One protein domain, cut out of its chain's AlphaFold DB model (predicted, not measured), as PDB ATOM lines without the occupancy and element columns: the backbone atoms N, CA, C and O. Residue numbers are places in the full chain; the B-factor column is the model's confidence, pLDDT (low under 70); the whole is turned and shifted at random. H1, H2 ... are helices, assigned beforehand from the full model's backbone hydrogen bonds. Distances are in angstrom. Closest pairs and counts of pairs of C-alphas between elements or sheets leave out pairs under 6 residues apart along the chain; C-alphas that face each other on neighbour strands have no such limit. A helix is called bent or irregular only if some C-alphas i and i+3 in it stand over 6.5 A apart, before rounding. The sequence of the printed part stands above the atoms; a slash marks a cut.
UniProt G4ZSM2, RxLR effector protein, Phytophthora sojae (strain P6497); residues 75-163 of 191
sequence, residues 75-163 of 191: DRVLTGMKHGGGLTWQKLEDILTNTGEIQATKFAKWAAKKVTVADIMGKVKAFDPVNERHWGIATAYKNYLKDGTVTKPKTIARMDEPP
ATOM      1  N   ASP A  75      33.654   7.128  26.304       53.78
ATOM      2  CA  ASP A  75      32.322   7.697  26.491       53.78
ATOM      3  C   ASP A  75      32.387   9.080  27.136       53.78
ATOM      4  O   ASP A  75      31.417   9.842  27.101       53.78
ATOM      5  N   ARG A  76      33.536   9.451  27.704       55.22
ATOM      6  CA  ARG A  76      33.746  10.731  28.379       55.22
ATOM      7  C   ARG A  76      33.622  11.913  27.429       55.22
ATOM      8  O   ARG A  76      33.019  12.914  27.804       55.22
ATOM      9  N   VAL A  77      34.013  11.789  26.161       54.62
ATOM     10  CA  VAL A  77      33.840  12.884  25.189       54.62
ATOM     11  C   VAL A  77      32.364  13.091  24.842       54.62
ATOM     12  O   VAL A  77      31.868  14.221  24.908       54.62
ATOM     13  N   LEU A  78      31.613  12.015  24.575       59.50
ATOM     14  CA  LEU A  78      30.170  12.086  24.297       59.50
ATOM     15  C   LEU A  78      29.320  12.387  25.540       59.50
ATOM     16  O   LEU A  78      28.251  12.984  25.411       59.50
ATOM     17  N   THR A  79      29.840  12.162  26.747       56.09
ATOM     18  CA  THR A  79      29.158  12.454  28.029       56.09
ATOM     19  C   THR A  79      29.657  13.726  28.737       56.09
ATOM     20  O   THR A  79      28.965  14.250  29.598       56.09
ATOM     21  N   GLY A  80      30.768  14.331  28.298       49.06
ATOM     22  CA  GLY A  80      31.268  15.639  28.762       49.06
ATOM     23  C   GLY A  80      32.373  15.591  29.824       49.06
ATOM     24  O   GLY A  80      32.767  16.638  30.334       49.06
ATOM     25  N   MET A  81      32.901  14.412  30.147       45.50
ATOM     26  CA  MET A  81      34.065  14.240  31.014       45.50
ATOM     27  C   MET A  81      35.357  14.519  30.226       45.50
ATOM     28  O   MET A  81      35.552  14.078  29.099       45.50
ATOM     29  N   LYS A  82      36.234  15.337  30.807       44.94
ATOM     30  CA  LYS A  82      37.312  16.039  30.092       44.94
ATOM     31  C   LYS A  82      38.598  15.214  29.915       44.94
ATOM     32  O   LYS A  82      39.577  15.764  29.418       44.94
ATOM     33  N   HIS A  83      38.657  13.965  30.372       38.41
ATOM     34  CA  HIS A  83      39.885  13.154  30.416       38.41
ATOM     35  C   HIS A  83      39.585  11.741  29.902       38.41
ATOM     36  O   HIS A  83      38.899  10.996  30.592       38.41
ATOM     37  N   GLY A  84      40.060  11.415  28.699       42.34
ATOM     38  CA  GLY A  84      39.907  10.098  28.064       42.34
ATOM     39  C   GLY A  84      39.557  10.216  26.575       42.34
ATOM     40  O   GLY A  84      38.895  11.173  26.188       42.34
ATOM     41  N   GLY A  85      40.089   9.312  25.747       53.12
ATOM     42  CA  GLY A  85      40.147   9.296  24.272       53.12
ATOM     43  C   GLY A  85      39.172  10.170  23.460       53.12
ATOM     44  O   GLY A  85      37.955  10.085  23.586       53.12
ATOM     45  N   GLY A  86      39.721  10.964  22.533       62.59
ATOM     46  CA  GLY A  86      38.956  11.781  21.582       62.59
ATOM     47  C   GLY A  86      37.918  10.983  20.777       62.59
ATOM     48  O   GLY A  86      38.157   9.836  20.400       62.59
ATOM     49  N   LEU A  87      36.780  11.611  20.464       74.31
ATOM     50  CA  LEU A  87      35.791  11.061  19.532       74.31
ATOM     51  C   LEU A  87      36.446  10.840  18.157       74.31
ATOM     52  O   LEU A  87      37.052  11.767  17.621       74.31
ATOM     53  N   THR A  88      36.335   9.637  17.586       79.94
ATOM     54  CA  THR A  88      36.901   9.303  16.265       79.94
ATOM     55  C   THR A  88      35.817   8.891  15.271       79.94
ATOM     56  O   THR A  88      34.728   8.459  15.650       79.94
ATOM     57  N   TRP A  89      36.133   8.997  13.975       80.62
ATOM     58  CA  TRP A  89      35.245   8.576  12.886       80.62
ATOM     59  C   TRP A  89      34.870   7.093  12.993       80.62
ATOM     60  O   TRP A  89      33.697   6.747  12.950       80.62
ATOM     61  N   GLN A  90      35.867   6.224  13.188       81.56
ATOM     62  CA  GLN A  90      35.665   4.775  13.288       81.56
ATOM     63  C   GLN A  90      34.716   4.412  14.433       81.56
ATOM     64  O   GLN A  90      33.826   3.599  14.236       81.56
ATOM     65  N   LYS A  91      34.825   5.093  15.581       80.12
ATOM     66  CA  LYS A  91      33.933   4.871  16.727       80.12
ATOM     67  C   LYS A  91      32.491   5.270  16.429       80.12
ATOM     68  O   LYS A  91      31.560   4.559  16.797       80.12
ATOM     69  N   LEU A  92      32.287   6.400  15.748       84.75
ATOM     70  CA  LEU A  92      30.949   6.799  15.312       84.75
ATOM     71  C   LEU A  92      30.367   5.789  14.312       84.75
ATOM     72  O   LEU A  92      29.188   5.455  14.408       84.75
ATOM     73  N   GLU A  93      31.188   5.254  13.407       84.88
ATOM     74  CA  GLU A  93      30.788   4.180  12.495       84.88
ATOM     75  C   GLU A  93      30.448   2.885  13.236       84.88
ATOM     76  O   GLU A  93      29.412   2.288  12.949       84.88
ATOM     77  N   ASP A  94      31.252   2.461  14.212       84.00
ATOM     78  CA  ASP A  94      31.002   1.243  14.989       84.00
ATOM     79  C   ASP A  94      29.665   1.340  15.742       84.00
ATOM     80  O   ASP A  94      28.836   0.429  15.667       84.00
ATOM     81  N   ILE A  95      29.391   2.491  16.372       84.62
ATOM     82  CA  ILE A  95      28.120   2.759  17.061       84.62
ATOM     83  C   ILE A  95      26.954   2.822  16.069       84.62
ATOM     84  O   ILE A  95      25.877   2.293  16.349       84.62
ATOM     85  N   LEU A  96      27.128   3.479  14.917       84.69
ATOM     86  CA  LEU A  96      26.073   3.633  13.911       84.69
ATOM     87  C   LEU A  96      25.702   2.292  13.264       84.69
ATOM     88  O   LEU A  96      24.522   2.006  13.060       84.69
ATOM     89  N   THR A  97      26.706   1.481  12.942       82.12
ATOM     90  CA  THR A  97      26.546   0.168  12.300       82.12
ATOM     91  C   THR A  97      26.187  -0.939  13.287       82.12
ATOM     92  O   THR A  97      25.825  -2.036  12.858       82.12
ATOM     93  N   ASN A  98      26.235  -0.641  14.590       80.69
ATOM     94  CA  ASN A  98      26.102  -1.613  15.668       80.69
ATOM     95  C   ASN A  98      27.113  -2.768  15.515       80.69
ATOM     96  O   ASN A  98      26.781  -3.942  15.690       80.69
ATOM     97  N   THR A  99      28.346  -2.428  15.123       73.81
ATOM     98  CA  THR A  99      29.435  -3.402  14.993       73.81
ATOM     99  C   THR A  99      29.747  -3.975  16.371       73.81
ATOM    100  O   THR A  99      29.917  -3.224  17.322       73.81
ATOM    101  N   GLY A 100      29.784  -5.303  16.491       70.62
ATOM    102  CA  GLY A 100      30.029  -5.964  17.777       70.62
ATOM    103  C   GLY A 100      28.916  -5.765  18.811       70.62
ATOM    104  O   GLY A 100      29.171  -5.921  19.996       70.62
ATOM    105  N   GLU A 101      27.703  -5.385  18.390       78.06
ATOM    106  CA  GLU A 101      26.546  -5.170  19.278       78.06
ATOM    107  C   GLU A 101      26.743  -4.064  20.341       78.06
ATOM    108  O   GLU A 101      25.938  -3.911  21.265       78.06
ATOM    109  N   ILE A 102      27.765  -3.216  20.170       80.62
ATOM    110  CA  ILE A 102      28.171  -2.193  21.147       80.62
ATOM    111  C   ILE A 102      27.125  -1.095  21.363       80.62
ATOM    112  O   ILE A 102      27.168  -0.371  22.359       80.62
ATOM    113  N   GLN A 103      26.182  -0.933  20.427       84.19
ATOM    114  CA  GLN A 103      25.219   0.163  20.460       84.19
ATOM    115  C   GLN A 103      24.315   0.069  21.698       84.19
ATOM    116  O   GLN A 103      24.031   1.091  22.319       84.19
ATOM    117  N   ALA A 104      23.911  -1.143  22.094       82.75
ATOM    118  CA  ALA A 104      23.095  -1.365  23.288       82.75
ATOM    119  C   ALA A 104      23.824  -0.902  24.559       82.75
ATOM    120  O   ALA A 104      23.272  -0.135  25.351       82.75
ATOM    121  N   THR A 105      25.081  -1.321  24.710       84.38
ATOM    122  CA  THR A 105      25.934  -1.010  25.860       84.38
ATOM    123  C   THR A 105      26.207   0.486  25.959       84.38
ATOM    124  O   THR A 105      25.999   1.089  27.014       84.38
ATOM    125  N   LYS A 106      26.586   1.128  24.847       84.62
ATOM    126  CA  LYS A 106      26.846   2.576  24.815       84.62
ATOM    127  C   LYS A 106      25.574   3.374  25.110       84.62
ATOM    128  O   LYS A 106      25.597   4.302  25.915       84.62
ATOM    129  N   PHE A 107      24.433   2.982  24.545       88.75
ATOM    130  CA  PHE A 107      23.164   3.661  24.812       88.75
ATOM    131  C   PHE A 107      22.702   3.490  26.264       88.75
ATOM    132  O   PHE A 107      22.226   4.458  26.863       88.75
ATOM    133  N   ALA A 108      22.901   2.315  26.863       86.25
ATOM    134  CA  ALA A 108      22.643   2.094  28.284       86.25
ATOM    135  C   ALA A 108      23.518   3.005  29.160       86.25
ATOM    136  O   ALA A 108      22.995   3.710  30.027       86.25
ATOM    137  N   LYS A 109      24.828   3.083  28.873       86.31
ATOM    138  CA  LYS A 109      25.770   3.986  29.559       86.31
ATOM    139  C   LYS A 109      25.330   5.451  29.445       86.31
ATOM    140  O   LYS A 109      25.300   6.176  30.441       86.31
ATOM    141  N   TRP A 110      24.927   5.904  28.258       88.25
ATOM    142  CA  TRP A 110      24.448   7.277  28.050       88.25
ATOM    143  C   TRP A 110      23.140   7.559  28.793       88.25
ATOM    144  O   TRP A 110      22.984   8.634  29.376       88.25
ATOM    145  N   ALA A 111      22.213   6.595  28.816       86.62
ATOM    146  CA  ALA A 111      20.956   6.715  29.550       86.62
ATOM    147  C   ALA A 111      21.190   6.792  31.066       86.62
ATOM    148  O   ALA A 111      20.618   7.663  31.725       86.62
ATOM    149  N   ALA A 112      22.090   5.964  31.608       86.69
ATOM    150  CA  ALA A 112      22.499   6.015  33.011       86.69
ATOM    151  C   ALA A 112      23.123   7.374  33.376       86.69
ATOM    152  O   ALA A 112      22.788   7.966  34.404       86.69
ATOM    153  N   LYS A 113      23.952   7.928  32.480       85.81
ATOM    154  CA  LYS A 113      24.569   9.260  32.613       85.81
ATOM    155  C   LYS A 113      23.593  10.423  32.332       85.81
ATOM    156  O   LYS A 113      24.007  11.579  32.372       85.81
ATOM    157  N   LYS A 114      22.302  10.151  32.073       86.75
ATOM    158  CA  LYS A 114      21.257  11.142  31.733       86.75
ATOM    159  C   LYS A 114      21.637  12.052  30.558       86.75
ATOM    160  O   LYS A 114      21.226  13.212  30.507       86.75
ATOM    161  N   VAL A 115      22.416  11.530  29.611       87.12
ATOM    162  CA  VAL A 115      22.808  12.264  28.407       87.12
ATOM    163  C   VAL A 115      21.573  12.490  27.547       87.12
ATOM    164  O   VAL A 115      20.804  11.566  27.281       87.12
ATOM    165  N   THR A 116      21.365  13.722  27.088       89.25
ATOM    166  CA  THR A 116      20.217  14.009  26.230       89.25
ATOM    167  C   THR A 116      20.538  13.717  24.765       89.25
ATOM    168  O   THR A 116      21.678  13.807  24.307       89.25
ATOM    169  N   VAL A 117      19.499  13.432  23.973       88.56
ATOM    170  CA  VAL A 117      19.624  13.302  22.508       88.56
ATOM    171  C   VAL A 117      20.237  14.568  21.891       88.56
ATOM    172  O   VAL A 117      20.978  14.483  20.911       88.56
ATOM    173  N   ALA A 118      19.940  15.741  22.462       88.12
ATOM    174  CA  ALA A 118      20.477  17.014  22.000       88.12
ATOM    175  C   ALA A 118      21.990  17.120  22.244       88.12
ATOM    176  O   ALA A 118      22.696  17.618  21.371       88.12
ATOM    177  N   ASP A 119      22.490  16.594  23.365       87.62
ATOM    178  CA  ASP A 119      23.922  16.593  23.684       87.62
ATOM    179  C   ASP A 119      24.709  15.723  22.703       87.62
ATOM    180  O   ASP A 119      25.709  16.170  22.140       87.62
ATOM    181  N   ILE A 120      24.225  14.505  22.432       86.50
ATOM    182  CA  ILE A 120      24.846  13.603  21.448       86.50
ATOM    183  C   ILE A 120      24.831  14.256  20.069       86.50
ATOM    184  O   ILE A 120      25.859  14.316  19.398       86.50
ATOM    185  N   MET A 121      23.687  14.809  19.658       87.81
ATOM    186  CA  MET A 121      23.570  15.486  18.369       87.81
ATOM    187  C   MET A 121      24.506  16.694  18.263       87.81
ATOM    188  O   MET A 121      25.132  16.885  17.223       87.81
ATOM    189  N   GLY A 122      24.622  17.494  19.323       86.69
ATOM    190  CA  GLY A 122      25.523  18.642  19.373       86.69
ATOM    191  C   GLY A 122      26.983  18.230  19.222       86.69
ATOM    192  O   GLY A 122      27.712  18.833  18.438       86.69
ATOM    193  N   LYS A 123      27.400  17.159  19.902       85.56
ATOM    194  CA  LYS A 123      28.778  16.652  19.843       85.56
ATOM    195  C   LYS A 123      29.119  16.011  18.506       85.56
ATOM    196  O   LYS A 123      30.189  16.280  17.969       85.56
ATOM    197  N   VAL A 124      28.199  15.238  17.933       84.88
ATOM    198  CA  VAL A 124      28.370  14.674  16.589       84.88
ATOM    199  C   VAL A 124      28.476  15.791  15.550       84.88
ATOM    200  O   VAL A 124      29.374  15.747  14.719       84.88
ATOM    201  N   LYS A 125      27.632  16.829  15.626       85.62
ATOM    202  CA  LYS A 125      27.715  17.993  14.725       85.62
ATOM    203  C   LYS A 125      28.990  18.810  14.912       85.62
ATOM    204  O   LYS A 125      29.495  19.364  13.945       85.62
ATOM    205  N   ALA A 126      29.502  18.908  16.136       83.56
ATOM    206  CA  ALA A 126      30.771  19.581  16.398       83.56
ATOM    207  C   ALA A 126      31.964  18.803  15.819       83.56
ATOM    208  O   ALA A 126      32.923  19.416  15.358       83.56
ATOM    209  N   PHE A 127      31.900  17.468  15.834       82.50
ATOM    210  CA  PHE A 127      32.926  16.600  15.260       82.50
ATOM    211  C   PHE A 127      32.866  16.553  13.731       82.50
ATOM    212  O   PHE A 127      33.889  16.699  13.065       82.50
ATOM    213  N   ASP A 128      31.667  16.381  13.180       77.75
ATOM    214  CA  ASP A 128      31.424  16.301  11.748       77.75
ATOM    215  C   ASP A 128      30.243  17.195  11.342       77.75
ATOM    216  O   ASP A 128      29.087  16.754  11.288       77.75
ATOM    217  N   PRO A 129      30.513  18.486  11.082       77.75
ATOM    218  CA  PRO A 129      29.472  19.437  10.721       77.75
ATOM    219  C   PRO A 129      28.931  19.223   9.303       77.75
ATOM    220  O   PRO A 129      27.898  19.800   8.972       77.75
ATOM    221  N   VAL A 130      29.621  18.440   8.464       74.88
ATOM    222  CA  VAL A 130      29.306  18.294   7.037       74.88
ATOM    223  C   VAL A 130      28.607  16.970   6.747       74.88
ATOM    224  O   VAL A 130      27.642  16.967   5.984       74.88
ATOM    225  N   ASN A 131      29.035  15.851   7.345       72.88
ATOM    226  CA  ASN A 131      28.366  14.576   7.091       72.88
ATOM    227  C   ASN A 131      27.238  14.320   8.086       72.88
ATOM    228  O   ASN A 131      27.437  13.989   9.256       72.88
ATOM    229  N   GLU A 132      26.020  14.336   7.556       81.00
ATOM    230  CA  GLU A 132      24.805  14.017   8.308       81.00
ATOM    231  C   GLU A 132      24.690  12.530   8.674       81.00
ATOM    232  O   GLU A 132      23.834  12.136   9.462       81.00
ATOM    233  N   ARG A 133      25.571  11.685   8.131       82.94
ATOM    234  CA  ARG A 133      25.571  10.233   8.337       82.94
ATOM    235  C   ARG A 133      25.564   9.860   9.820       82.94
ATOM    236  O   ARG A 133      24.723   9.082  10.268       82.94
ATOM    237  N   HIS A 134      26.441  10.484  10.602       84.19
ATOM    238  CA  HIS A 134      26.552  10.215  12.033       84.19
ATOM    239  C   HIS A 134      25.396  10.789  12.857       84.19
ATOM    240  O   HIS A 134      25.203  10.391  14.006       84.19
ATOM    241  N   TRP A 135      24.554  11.660  12.287       83.81
ATOM    242  CA  TRP A 135      23.349  12.141  12.974       83.81
ATOM    243  C   TRP A 135      22.341  11.006  13.203       83.81
ATOM    244  O   TRP A 135      21.513  11.078  14.118       83.81
ATOM    245  N   GLY A 136      22.457   9.919  12.428       84.44
ATOM    246  CA  GLY A 136      21.735   8.671  12.654       84.44
ATOM    247  C   GLY A 136      21.926   8.108  14.065       84.44
ATOM    248  O   GLY A 136      20.981   7.548  14.612       84.44
ATOM    249  N   ILE A 137      23.074   8.346  14.710       87.00
ATOM    250  CA  ILE A 137      23.367   7.871  16.074       87.00
ATOM    251  C   ILE A 137      22.420   8.509  17.093       87.00
ATOM    252  O   ILE A 137      21.826   7.812  17.912       87.00
ATOM    253  N   ALA A 138      22.206   9.826  17.013       87.94
ATOM    254  CA  ALA A 138      21.269  10.523  17.895       87.94
ATOM    255  C   ALA A 138      19.823  10.040  17.680       87.94
ATOM    256  O   ALA A 138      19.036   9.941  18.623       87.94
ATOM    257  N   THR A 139      19.475   9.703  16.435       87.56
ATOM    258  CA  THR A 139      18.156   9.153  16.096       87.56
ATOM    259  C   THR A 139      17.982   7.738  16.644       87.56
ATOM    260  O   THR A 139      16.950   7.442  17.244       87.56
ATOM    261  N   ALA A 140      18.996   6.883  16.506       86.69
ATOM    262  CA  ALA A 140      19.014   5.542  17.083       86.69
ATOM    263  C   ALA A 140      18.909   5.596  18.615       86.69
ATOM    264  O   ALA A 140      18.077   4.903  19.197       86.69
ATOM    265  N   TYR A 141      19.645   6.503  19.260       89.19
ATOM    266  CA  TYR A 141      19.566   6.699  20.706       89.19
ATOM    267  C   TYR A 141      18.180   7.177  21.167       89.19
ATOM    268  O   TYR A 141      17.648   6.710  22.173       89.19
ATOM    269  N   LYS A 142      17.530   8.059  20.399       89.00
ATOM    270  CA  LYS A 142      16.144   8.470  20.666       89.00
ATOM    271  C   LYS A 142      15.168   7.290  20.623       89.00
ATOM    272  O   LYS A 142      14.222   7.274  21.406       89.00
ATOM    273  N   ASN A 143      15.361   6.341  19.707       87.12
ATOM    274  CA  ASN A 143      14.521   5.143  19.616       87.12
ATOM    275  C   ASN A 143      14.783   4.193  20.789       87.12
ATOM    276  O   ASN A 143      13.836   3.686  21.390       87.12
ATOM    277  N   TYR A 144      16.048   4.052  21.183       89.06
ATOM    278  CA  TYR A 144      16.434   3.305  22.375       89.06
ATOM    279  C   TYR A 144      15.768   3.847  23.646       89.06
ATOM    280  O   TYR A 144      15.181   3.082  24.399       89.06
ATOM    281  N   LEU A 145      15.761   5.168  23.857       88.19
ATOM    282  CA  LEU A 145      15.110   5.770  25.028       88.19
ATOM    283  C   LEU A 145      13.586   5.572  25.073       88.19
ATOM    284  O   LEU A 145      12.994   5.683  26.142       88.19
ATOM    285  N   LYS A 146      12.940   5.339  23.926       87.31
ATOM    286  CA  LYS A 146      11.489   5.121  23.855       87.31
ATOM    287  C   LYS A 146      11.114   3.670  24.108       87.31
ATOM    288  O   LYS A 146      10.258   3.400  24.942       87.31
ATOM    289  N   ASP A 147      11.764   2.770  23.376       85.06
ATOM    290  CA  ASP A 147      11.296   1.392  23.219       85.06
ATOM    291  C   ASP A 147      12.372   0.362  23.614       85.06
ATOM    292  O   ASP A 147      12.173  -0.836  23.428       85.06
ATOM    293  N   GLY A 148      13.544   0.804  24.091       78.25
ATOM    294  CA  GLY A 148      14.710  -0.052  24.351       78.25
ATOM    295  C   GLY A 148      15.310  -0.671  23.085       78.25
ATOM    296  O   GLY A 148      16.144  -1.570  23.161       78.25
ATOM    297  N   THR A 149      14.869  -0.226  21.906       74.56
ATOM    298  CA  THR A 149      15.235  -0.844  20.633       74.56
ATOM    299  C   THR A 149      16.590  -0.351  20.142       74.56
ATOM    300  O   THR A 149      16.875   0.845  20.106       74.56
ATOM    301  N   VAL A 150      17.423  -1.304  19.733       74.12
ATOM    302  CA  VAL A 150      18.740  -1.068  19.136       74.12
ATOM    303  C   VAL A 150      18.645  -1.350  17.638       74.12
ATOM    304  O   VAL A 150      17.855  -2.189  17.190       74.12
ATOM    305  N   THR A 151      19.417  -0.621  16.837       64.88
ATOM    306  CA  THR A 151      19.426  -0.782  15.381       64.88
ATOM    307  C   THR A 151      19.950  -2.176  15.050       64.88
ATOM    308  O   THR A 151      21.034  -2.566  15.488       64.88
ATOM    309  N   LYS A 152      19.186  -2.959  14.278       60.03
ATOM    310  CA  LYS A 152      19.649  -4.282  13.846       60.03
ATOM    311  C   LYS A 152      20.922  -4.114  13.001       60.03
ATOM    312  O   LYS A 152      20.902  -3.296  12.074       60.03
ATOM    313  N   PRO A 153      21.989  -4.884  13.268       53.25
ATOM    314  CA  PRO A 153      23.224  -4.822  12.497       53.25
ATOM    315  C   PRO A 153      22.970  -5.427  11.114       53.25
ATOM    316  O   PRO A 153      23.131  -6.628  10.916       53.25
ATOM    317  N   LYS A 154      22.450  -4.644  10.157       47.34
ATOM    318  CA  LYS A 154      22.403  -5.096   8.754       47.34
ATOM    319  C   LYS A 154      22.113  -4.073   7.663       47.34
ATOM    320  O   LYS A 154      22.210  -4.450   6.501       47.34
ATOM    321  N   THR A 155      21.730  -2.831   7.959       50.91
ATOM    322  CA  THR A 155      21.215  -1.947   6.885       50.91
ATOM    323  C   THR A 155      22.144  -0.797   6.504       50.91
ATOM    324  O   THR A 155      22.038  -0.290   5.393       50.91
ATOM    325  N   ILE A 156      23.087  -0.410   7.364       61.91
ATOM    326  CA  ILE A 156      24.042   0.661   7.063       61.91
ATOM    327  C   ILE A 156      25.405   0.010   6.833       61.91
ATOM    328  O   ILE A 156      25.993  -0.537   7.760       61.91
ATOM    329  N   ALA A 157      25.881   0.014   5.586       68.62
ATOM    330  CA  ALA A 157      27.220  -0.467   5.261       68.62
ATOM    331  C   ALA A 157      28.258   0.448   5.923       68.62
ATOM    332  O   ALA A 157      28.191   1.661   5.714       68.62
ATOM    333  N   ARG A 158      29.183  -0.120   6.705       74.31
ATOM    334  CA  ARG A 158      30.305   0.597   7.333       74.31
ATOM    335  C   ARG A 158      31.109   1.357   6.277       74.31
ATOM    336  O   ARG A 158      31.365   0.820   5.202       74.31
ATOM    337  N   MET A 159      31.482   2.601   6.575       74.00
ATOM    338  CA  MET A 159      32.461   3.339   5.773       74.00
ATOM    339  C   MET A 159      33.835   3.237   6.428       74.00
ATOM    340  O   MET A 159      34.035   3.749   7.528       74.00
ATOM    341  N   ASP A 160      34.774   2.586   5.741       71.88
ATOM    342  CA  ASP A 160      36.140   2.386   6.242       71.88
ATOM    343  C   ASP A 160      36.955   3.688   6.281       71.88
ATOM    344  O   ASP A 160      37.855   3.832   7.109       71.88
ATOM    345  N   GLU A 161      36.606   4.661   5.434       70.62
ATOM    346  CA  GLU A 161      37.271   5.961   5.351       70.62
ATOM    347  C   GLU A 161      36.245   7.112   5.376       70.62
ATOM    348  O   GLU A 161      35.180   6.994   4.754       70.62
ATOM    349  N   PRO A 162      36.527   8.228   6.083       70.25
ATOM    350  CA  PRO A 162      35.709   9.429   5.989       70.25
ATOM    351  C   PRO A 162      35.638   9.921   4.536       70.25
ATOM    352  O   PRO A 162      36.644   9.882   3.824       70.25
ATOM    353  N   PRO A 163      34.482  10.435   4.082       68.25
ATOM    354  CA  PRO A 163      34.398  11.027   2.761       68.25
ATOM    355  C   PRO A 163      35.385  12.200   2.660       68.25
ATOM    356  O   PRO A 163      35.617  12.904   3.653       68.25
TER     357      PRO A 163
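Overview. This is residues 75 to 163 of the 191 residues of the protein "RxLR effector protein" of Phytophthora sojae (strain P6497) (UniProt G4ZSM2). A helical hairpin, H4 and H5, forms one layer, and H1, H2 and H3 pack on one side of it: H1 on H4, H2 and H3 on H5. H2 and H3 make a corner near their link, and after H5 residues 148 to 163 run along the outside as a tail with no named element. The printed part has 89 residues with five named helices, H1 to H5 in chain order, and no named strand; its class is all helix. It is compact, with a radius of gyration of the C-alphas of 12.1 A, and spans 30 by 29 by 20 A.

Arrangement. H5, residues 132 to 147, is the hub, touching three other helices. It forms a hairpin with H4, residues 117 to 127, at a shallow tilt of 17 degrees, opposite ways; their closest C-alphas, of Met 121 and Ala 138, are 5.5 A apart. With residues 134 to 140 alone H5 touches H2, residues 89 to 97, at a steep tilt of 43 degrees, the same way; the closest C-alphas are those of Leu 96 and Ile 137, 5.5 A. H3, residues 99 to 112, only just touches H5, with 3 pairs of C-alphas within 8 A; Phe 107 and Tyr 141 have the closest, 6.2 A. H3 is about perpendicular to H2, at 88 degrees, and touches it with residues 100 to 106 alone, the closest C-alphas being those of Ile 95 and Gln 103, 5.2 A. H1, residues 75 to 79, touches H4, closest at the C-alphas of Leu 78 and Ile 120, 6.2 A, and is apart from H5. In H1, H2 and H4 every O i to N i+4 pair is within hydrogen-bond range; in H3 it is 7 of 10 and in H5 9 of 12.

Along the chain. H5 measures 23.8 A from C-alpha 132 to C-alpha 147, which is at (11.296, 1.392, 23.219). H3 measures 21.5 A and is irregular: C-alphas 100 and 103 are 8.2 A apart. H4 measures 15.5 A, H2 12.1 A and H1 5.9 A, from C-alpha 75 at (32.322, 7.697, 26.491).

Size, cuts and confidence. The two C-alphas farthest apart, of His 83 and Thr 155, are 33.6 A apart. The printed part has no cut; the links from H2 to H3, H3 to H4 and H4 to H5 are tight, and that from H1 to H2 is short. The mean pLDDT of the printed part is 76.4, with residues 75 to 86, 151 to 157 and 163 under 70.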